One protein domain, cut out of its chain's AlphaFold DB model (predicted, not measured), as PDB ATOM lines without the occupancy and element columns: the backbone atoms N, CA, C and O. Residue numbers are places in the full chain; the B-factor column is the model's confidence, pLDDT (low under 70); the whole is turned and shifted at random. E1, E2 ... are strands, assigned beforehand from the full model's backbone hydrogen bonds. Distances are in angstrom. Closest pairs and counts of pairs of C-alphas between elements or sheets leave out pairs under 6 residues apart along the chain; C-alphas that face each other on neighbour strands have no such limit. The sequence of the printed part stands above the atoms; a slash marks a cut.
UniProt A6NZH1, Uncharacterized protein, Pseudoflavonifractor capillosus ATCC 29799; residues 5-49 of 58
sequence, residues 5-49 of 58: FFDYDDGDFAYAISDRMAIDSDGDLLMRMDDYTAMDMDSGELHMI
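This is residues 5 to 49 of the 58 residues of an uncharacterized protein of Pseudoflavonifractor capillosus ATCC 29799 (UniProt A6NZH1). One six-stranded sheet curls round on itself like part of a barrel, with its first strand E1 and last strand E6 coming back toward each other without closing the ring. E1 and E2 make one leaf, E4, E5 and E6 make the other, and E3 is the hinge where the sheet folds over. The printed part has 45 residues, with no named helix and six named strands, E1 to E6 along the chain and in the same order across the antiparallel sheet. The class is all strand; the whole is compact, with a radius of gyration of the C-alphas of 8.8 A, and rounded, spanning 21 by 19 by 17 A.

Find C-alpha 5 at (-43.049, -43.185, 42.185); there E1 begins, residues 5 to 7. After it comes E2, residues 12 to 18, the longest strand by residues, running 18.7 A from C-alpha 12 at (-50.139, -41.816, 37.351). Next look for E3 in residues 21 to 23, then E4 in residues 29 to 34, 15.4 A long. E5 holds residues 37 to 40 and measures 10.1 A. E6, residues 46 to 48, ends at C-alpha 48 at (-51.105, -47.128, 47.536).

Walk across the sheet from its edge strand E1 and you follow a meander, each strand the antiparallel neighbour of the one before and each such pair a hairpin. E1 and E2 stand at 129 degrees; look for N 14 and O 5, 2.8 A apart. E2 pairs in a staggered way, with E1 over residues 12 to 14 and with E3 over residues 15 to 18, where N 15 and O 23 are 2.8 A apart. Between E3 and E4, N 22 and O 30 are 2.9 A apart. Between E4 and E5, at 152 degrees, N 31 and O 39 are 2.8 A apart. E5 and the other edge strand, E6, have N 47 and O 38 at 2.8 A. It is a folded sheet, one sheet bent back on itself, in which E1 and E2 face E4, E5 and E6 with 16 pairs of C-alphas within 11 A. The closest C-alphas of E1 and E6 are those of Asp 7 and Met 48, 6.3 A apart, while E1 and E4 are apart, as are E2 and E5.

The two C-alphas farthest apart are those of Gly 11 and Asp 19, at 21.8 A. The sheet is strongly twisted, and the way across it turns by 155 degrees from edge to edge. The five links between the strands are tight, and the printed part has no cut. Look in the B-factor column for the model's confidence: the mean pLDDT of the printed part is 93.4, and no printed residue is under 70.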
ATOM      1  N   PHE A   5     -42.370 -41.939  41.856       92.50
ATOM      2  CA  PHE A   5     -43.049 -43.185  42.185       92.50
ATOM      3  C   PHE A   5     -44.419 -43.192  41.513       92.50
ATOM      4  O   PHE A   5     -44.954 -42.144  41.168       92.50
ATOM      5  N   PHE A   6     -44.943 -44.382  41.259       94.25
ATOM      6  CA  PHE A   6     -46.259 -44.577  40.672       94.25
ATOM      7  C   PHE A   6     -47.332 -44.584  41.760       94.25
ATOM      8  O   PHE A   6     -47.142 -45.260  42.774       94.25
ATOM      9  N   ASP A   7     -48.431 -43.877  41.536       94.31
ATOM     10  CA  ASP A   7     -49.645 -43.949  42.344       94.31
ATOM     11  C   ASP A   7     -50.608 -44.964  41.714       94.31
ATOM     12  O   ASP A   7     -50.980 -44.853  40.543       94.31
ATOM     13  N   TYR A   8     -50.962 -46.019  42.452       94.88
ATOM     14  CA  TYR A   8     -51.848 -47.064  41.935       94.88
ATOM     15  C   TYR A   8     -53.326 -46.689  41.983       94.88
ATOM     16  O   TYR A   8     -54.101 -47.297  41.236       94.88
ATOM     17  N   ASP A   9     -53.707 -45.753  42.847       93.12
ATOM     18  CA  ASP A   9     -55.090 -45.320  42.996       93.12
ATOM     19  C   ASP A   9     -55.445 -44.296  41.905       93.12
ATOM     20  O   ASP A   9     -56.468 -44.463  41.232       93.12
ATOM     21  N   ASP A  10     -54.541 -43.354  41.614       91.12
ATOM     22  CA  ASP A  10     -54.722 -42.355  40.545       91.12
ATOM     23  C   ASP A  10     -54.268 -42.859  39.166       91.12
ATOM     24  O   ASP A  10     -54.752 -42.425  38.113       91.12
ATOM     25  N   GLY A  11     -53.378 -43.855  39.146       94.38
ATOM     26  CA  GLY A  11     -52.875 -44.466  37.919       94.38
ATOM     27  C   GLY A  11     -51.857 -43.601  37.173       94.38
ATOM     28  O   GLY A  11     -51.741 -43.717  35.945       94.38
ATOM     29  N   ASP A  12     -51.115 -42.758  37.889       94.31
ATOM     30  CA  ASP A  12     -50.139 -41.816  37.351       94.31
ATOM     31  C   ASP A  12     -48.806 -41.826  38.142       94.31
ATOM     32  O   ASP A  12     -48.510 -42.753  38.898       94.31
ATOM     33  N   PHE A  13     -47.926 -40.851  37.886       92.12
ATOM     34  CA  PHE A  13     -46.660 -40.717  38.610       92.12
ATOM     35  C   PHE A  13     -46.644 -39.462  39.470       92.12
ATOM     36  O   PHE A  13     -46.902 -38.366  38.981       92.12
ATOM     37  N   ALA A  14     -46.140 -39.608  40.690       94.00
ATOM     38  CA  ALA A  14     -45.815 -38.501  41.564       94.00
ATOM     39  C   ALA A  14     -44.307 -38.292  41.698       94.00
ATOM     40  O   ALA A  14     -43.483 -39.200  41.545       94.00
ATOM     41  N   TYR A  15     -43.941 -37.050  41.997       92.56
ATOM     42  CA  TYR A  15     -42.572 -36.576  42.104       92.56
ATOM     43  C   TYR A  15     -42.289 -36.126  43.531       92.56
ATOM     44  O   TYR A  15     -42.870 -35.161  44.025       92.56
ATOM     45  N   ALA A  16     -41.340 -36.789  44.188       91.88
ATOM     46  CA  ALA A  16     -40.880 -36.402  45.510       91.88
ATOM     47  C   ALA A  16     -40.189 -35.029  45.456       91.88
ATOM     48  O   ALA A  16     -39.148 -34.855  44.814       91.88
ATOM     49  N   ILE A  17     -40.760 -34.062  46.174       90.88
ATOM     50  CA  ILE A  17     -40.218 -32.708  46.355       90.88
ATOM     51  C   ILE A  17     -39.427 -32.580  47.666       90.88
ATOM     52  O   ILE A  17     -38.647 -31.644  47.838       90.88
ATOM     53  N   SER A  18     -39.613 -33.522  48.595       88.75
ATOM     54  CA  SER A  18     -38.814 -33.684  49.814       88.75
ATOM     55  C   SER A  18     -38.829 -35.142  50.288       88.75
ATOM     56  O   SER A  18     -39.536 -35.975  49.726       88.75
ATOM     57  N   ASP A  19     -38.113 -35.443  51.375       86.88
ATOM     58  CA  ASP A  19     -38.060 -36.785  51.979       86.88
ATOM     59  C   ASP A  19     -39.442 -37.370  52.333       86.88
ATOM     60  O   ASP A  19     -39.585 -38.590  52.440       86.88
ATOM     61  N   ARG A  20     -40.449 -36.513  52.554       89.31
ATOM     62  CA  ARG A  20     -41.806 -36.916  52.958       89.31
ATOM     63  C   ARG A  20     -42.927 -36.231  52.188       89.31
ATOM     64  O   ARG A  20     -44.077 -36.396  52.566       89.31
ATOM     65  N   MET A  21     -42.615 -35.430  51.177       94.19
ATOM     66  CA  MET A  21     -43.633 -34.730  50.390       94.19
ATOM     67  C   MET A  21     -43.392 -34.967  48.912       94.19
ATOM     68  O   MET A  21     -42.239 -34.952  48.467       94.19
ATOM     69  N   ALA A  22     -44.473 -35.132  48.173       94.50
ATOM     70  CA  ALA A  22     -44.490 -35.281  46.734       94.50
ATOM     71  C   ALA A  22     -45.638 -34.467  46.133       94.50
ATOM     72  O   ALA A  22     -46.510 -33.988  46.855       94.50
ATOM     73  N   ILE A  23     -45.574 -34.287  44.822       94.56
ATOM     74  CA  ILE A  23     -46.642 -33.720  44.004       94.56
ATOM     75  C   ILE A  23     -46.960 -34.723  42.896       94.56
ATOM     76  O   ILE A  23     -46.023 -35.221  42.261       94.56
ATOM     77  N   ASP A  24     -48.226 -35.070  42.706       92.06
ATOM     78  CA  ASP A  24     -48.666 -35.939  41.603       92.06
ATOM     79  C   ASP A  24     -48.761 -35.180  40.266       92.06
ATOM     80  O   ASP A  24     -48.296 -34.037  40.142       92.06
ATOM     81  N   SER A  25     -49.282 -35.834  39.221       89.31
ATOM     82  CA  SER A  25     -49.412 -35.199  37.903       89.31
ATOM     83  C   SER A  25     -50.564 -34.199  37.828       89.31
ATOM     84  O   SER A  25     -50.523 -33.321  36.958       89.31
ATOM     85  N   ASP A  26     -51.560 -34.319  38.703       90.38
ATOM     86  CA  ASP A  26     -52.711 -33.418  38.782       90.38
ATOM     87  C   ASP A  26     -52.387 -32.147  39.589       90.38
ATOM     88  O   ASP A  26     -52.983 -31.085  39.372       90.38
ATOM     89  N   GLY A  27     -51.323 -32.205  40.391       92.12
ATOM     90  CA  GLY A  27     -50.779 -31.099  41.162       92.12
ATOM     91  C   GLY A  27     -51.147 -31.143  42.641       92.12
ATOM     92  O   GLY A  27     -50.859 -30.158  43.334       92.12
ATOM     93  N   ASP A  28     -51.731 -32.243  43.115       92.75
ATOM     94  CA  ASP A  28     -52.111 -32.412  44.511       92.75
ATOM     95  C   ASP A  28     -50.890 -32.825  45.346       92.75
ATOM     96  O   ASP A  28     -49.856 -33.306  44.856       92.75
ATOM     97  N   LEU A  29     -50.944 -32.504  46.639       95.19
ATOM     98  CA  LEU A  29     -49.824 -32.724  47.548       95.19
ATOM     99  C   LEU A  29     -49.976 -34.054  48.274       95.19
ATOM    100  O   LEU A  29     -50.900 -34.252  49.057       95.19
ATOM    101  N   LEU A  30     -48.971 -34.912  48.124       95.12
ATOM    102  CA  LEU A  30     -48.897 -36.194  48.808       95.12
ATOM    103  C   LEU A  30     -47.884 -36.144  49.956       95.12
ATOM    104  O   LEU A  30     -46.755 -35.660  49.809       95.12
ATOM    105  N   MET A  31     -48.249 -36.708  51.105       95.56
ATOM    106  CA  MET A  31     -47.369 -36.901  52.256       95.56
ATOM    107  C   MET A  31     -47.003 -38.374  52.420       95.56
ATOM    108  O   MET A  31     -47.872 -39.231  52.535       95.56
ATOM    109  N   ARG A  32     -45.711 -38.682  52.527       93.88
ATOM    110  CA  ARG A  32     -45.236 -40.045  52.786       93.88
ATOM    111  C   ARG A  32     -45.692 -40.522  54.157       93.88
ATOM    112  O   ARG A  32     -45.334 -39.911  55.167       93.88
ATOM    113  N   MET A  33     -46.400 -41.645  54.183       94.44
ATOM    114  CA  MET A  33     -46.771 -42.342  55.415       94.44
ATOM    115  C   MET A  33     -45.867 -43.548  55.660       94.44
ATOM    116  O   MET A  33     -45.433 -43.768  56.790       94.44
ATOM    117  N   ASP A  34     -45.540 -44.277  54.597       92.81
ATOM    118  CA  ASP A  34     -44.625 -45.417  54.598       92.81
ATOM    119  C   ASP A  34     -43.917 -45.524  53.236       92.81
ATOM    120  O   ASP A  34     -44.102 -44.677  52.361       92.81
ATOM    121  N   ASP A  35     -43.102 -46.554  53.032       92.06
ATOM    122  CA  ASP A  35     -42.424 -46.810  51.755       92.06
ATOM    123  C   ASP A  35     -43.402 -47.115  50.606       92.06
ATOM    124  O   ASP A  35     -43.077 -46.861  49.453       92.06
ATOM    125  N   TYR A  36     -44.609 -47.605  50.904       94.31
ATOM    126  CA  TYR A  36     -45.620 -47.990  49.904       94.31
ATOM    127  C   TYR A  36     -46.967 -47.289  50.099       94.31
ATOM    128  O   TYR A  36     -47.985 -47.700  49.538       94.31
ATOM    129  N   THR A  37     -47.011 -46.254  50.937       94.75
ATOM    130  CA  THR A  37     -48.254 -45.529  51.214       94.75
ATOM    131  C   THR A  37     -47.991 -44.039  51.365       94.75
ATOM    132  O   THR A  37     -47.115 -43.623  52.132       94.75
ATOM    133  N   ALA A  38     -48.791 -43.236  50.672       95.62
ATOM    134  CA  ALA A  38     -48.857 -41.791  50.838       95.62
ATOM    135  C   ALA A  38     -50.258 -41.365  51.292       95.62
ATOM    136  O   ALA A  38     -51.201 -42.143  51.231       95.62
ATOM    137  N   MET A  39     -50.379 -40.147  51.803       96.44
ATOM    138  CA  MET A  39     -51.650 -39.509  52.122       96.44
ATOM    139  C   MET A  39     -51.817 -38.282  51.239       96.44
ATOM    140  O   MET A  39     -50.940 -37.416  51.263       96.44
ATOM    141  N   ASP A  40     -52.934 -38.191  50.537       95.38
ATOM    142  CA  ASP A  40     -53.362 -36.968  49.869       95.38
ATOM    143  C   ASP A  40     -53.715 -35.917  50.934       95.38
ATOM    144  O   ASP A  40     -54.472 -36.166  51.876       95.38
ATOM    145  N   MET A  41     -53.092 -34.745  50.842       94.94
ATOM    146  CA  MET A  41     -53.269 -33.658  51.801       94.94
ATOM    147  C   MET A  41     -54.540 -32.833  51.574       94.94
ATOM    148  O   MET A  41     -54.967 -32.138  52.502       94.94
ATOM    149  N   ASP A  42     -55.135 -32.902  50.388       92.25
ATOM    150  CA  ASP A  42     -56.369 -32.221  50.023       92.25
ATOM    151  C   ASP A  42     -57.597 -33.063  50.403       92.25
ATOM    152  O   ASP A  42     -58.524 -32.543  51.039       92.25
ATOM    153  N   SER A  43     -57.592 -34.369  50.102       93.31
ATOM    154  CA  SER A  43     -58.689 -35.286  50.467       93.31
ATOM    155  C   SER A  43     -58.526 -35.947  51.844       93.31
ATOM    156  O   SER A  43     -59.519 -36.225  52.527       93.31
ATOM    157  N   GLY A  44     -57.287 -36.175  52.290       94.38
ATOM    158  CA  GLY A  44     -56.967 -36.970  53.478       94.38
ATOM    159  C   GLY A  44     -57.003 -38.487  53.252       94.38
ATOM    160  O   GLY A  44     -56.910 -39.239  54.230       94.38
ATOM    161  N   GLU A  45     -57.174 -38.950  52.010       95.19
ATOM    162  CA  GLU A  45     -57.182 -40.373  51.662       95.19
ATOM    163  C   GLU A  45     -55.762 -40.957  51.626       95.19
ATOM    164  O   GLU A  45     -54.768 -40.244  51.502       95.19
ATOM    165  N   LEU A  46     -55.654 -42.275  51.817       95.50
ATOM    166  CA  LEU A  46     -54.379 -42.988  51.742       95.50
ATOM    167  C   LEU A  46     -54.254 -43.651  50.379       95.50
ATOM    168  O   LEU A  46     -55.095 -44.480  50.039       95.50
ATOM    169  N   HIS A  47     -53.179 -43.331  49.672       94.69
ATOM    170  CA  HIS A  47     -52.877 -43.852  48.351       94.69
ATOM    171  C   HIS A  47     -51.843 -44.973  48.455       94.69
ATOM    172  O   HIS A  47     -50.836 -44.862  49.173       94.69
ATOM    173  N   MET A  48     -52.083 -46.070  47.743       95.44
ATOM    174  CA  MET A  48     -51.105 -47.128  47.536       95.44
ATOM    175  C   MET A  48     -50.154 -46.715  46.427       95.44
ATOM    176  O   MET A  48     -50.544 -46.517  45.281       95.44
ATOM    177  N   ILE A  49     -48.872 -46.672  46.755       95.00
ATOM    178  CA  ILE A  49     -47.848 -46.212  45.828       95.00
ATOM    179  C   ILE A  49     -46.797 -47.294  45.607       95.00
ATOM    180  O   ILE A  49     -46.582 -48.186  46.434       95.00
TER     181      ILE A  49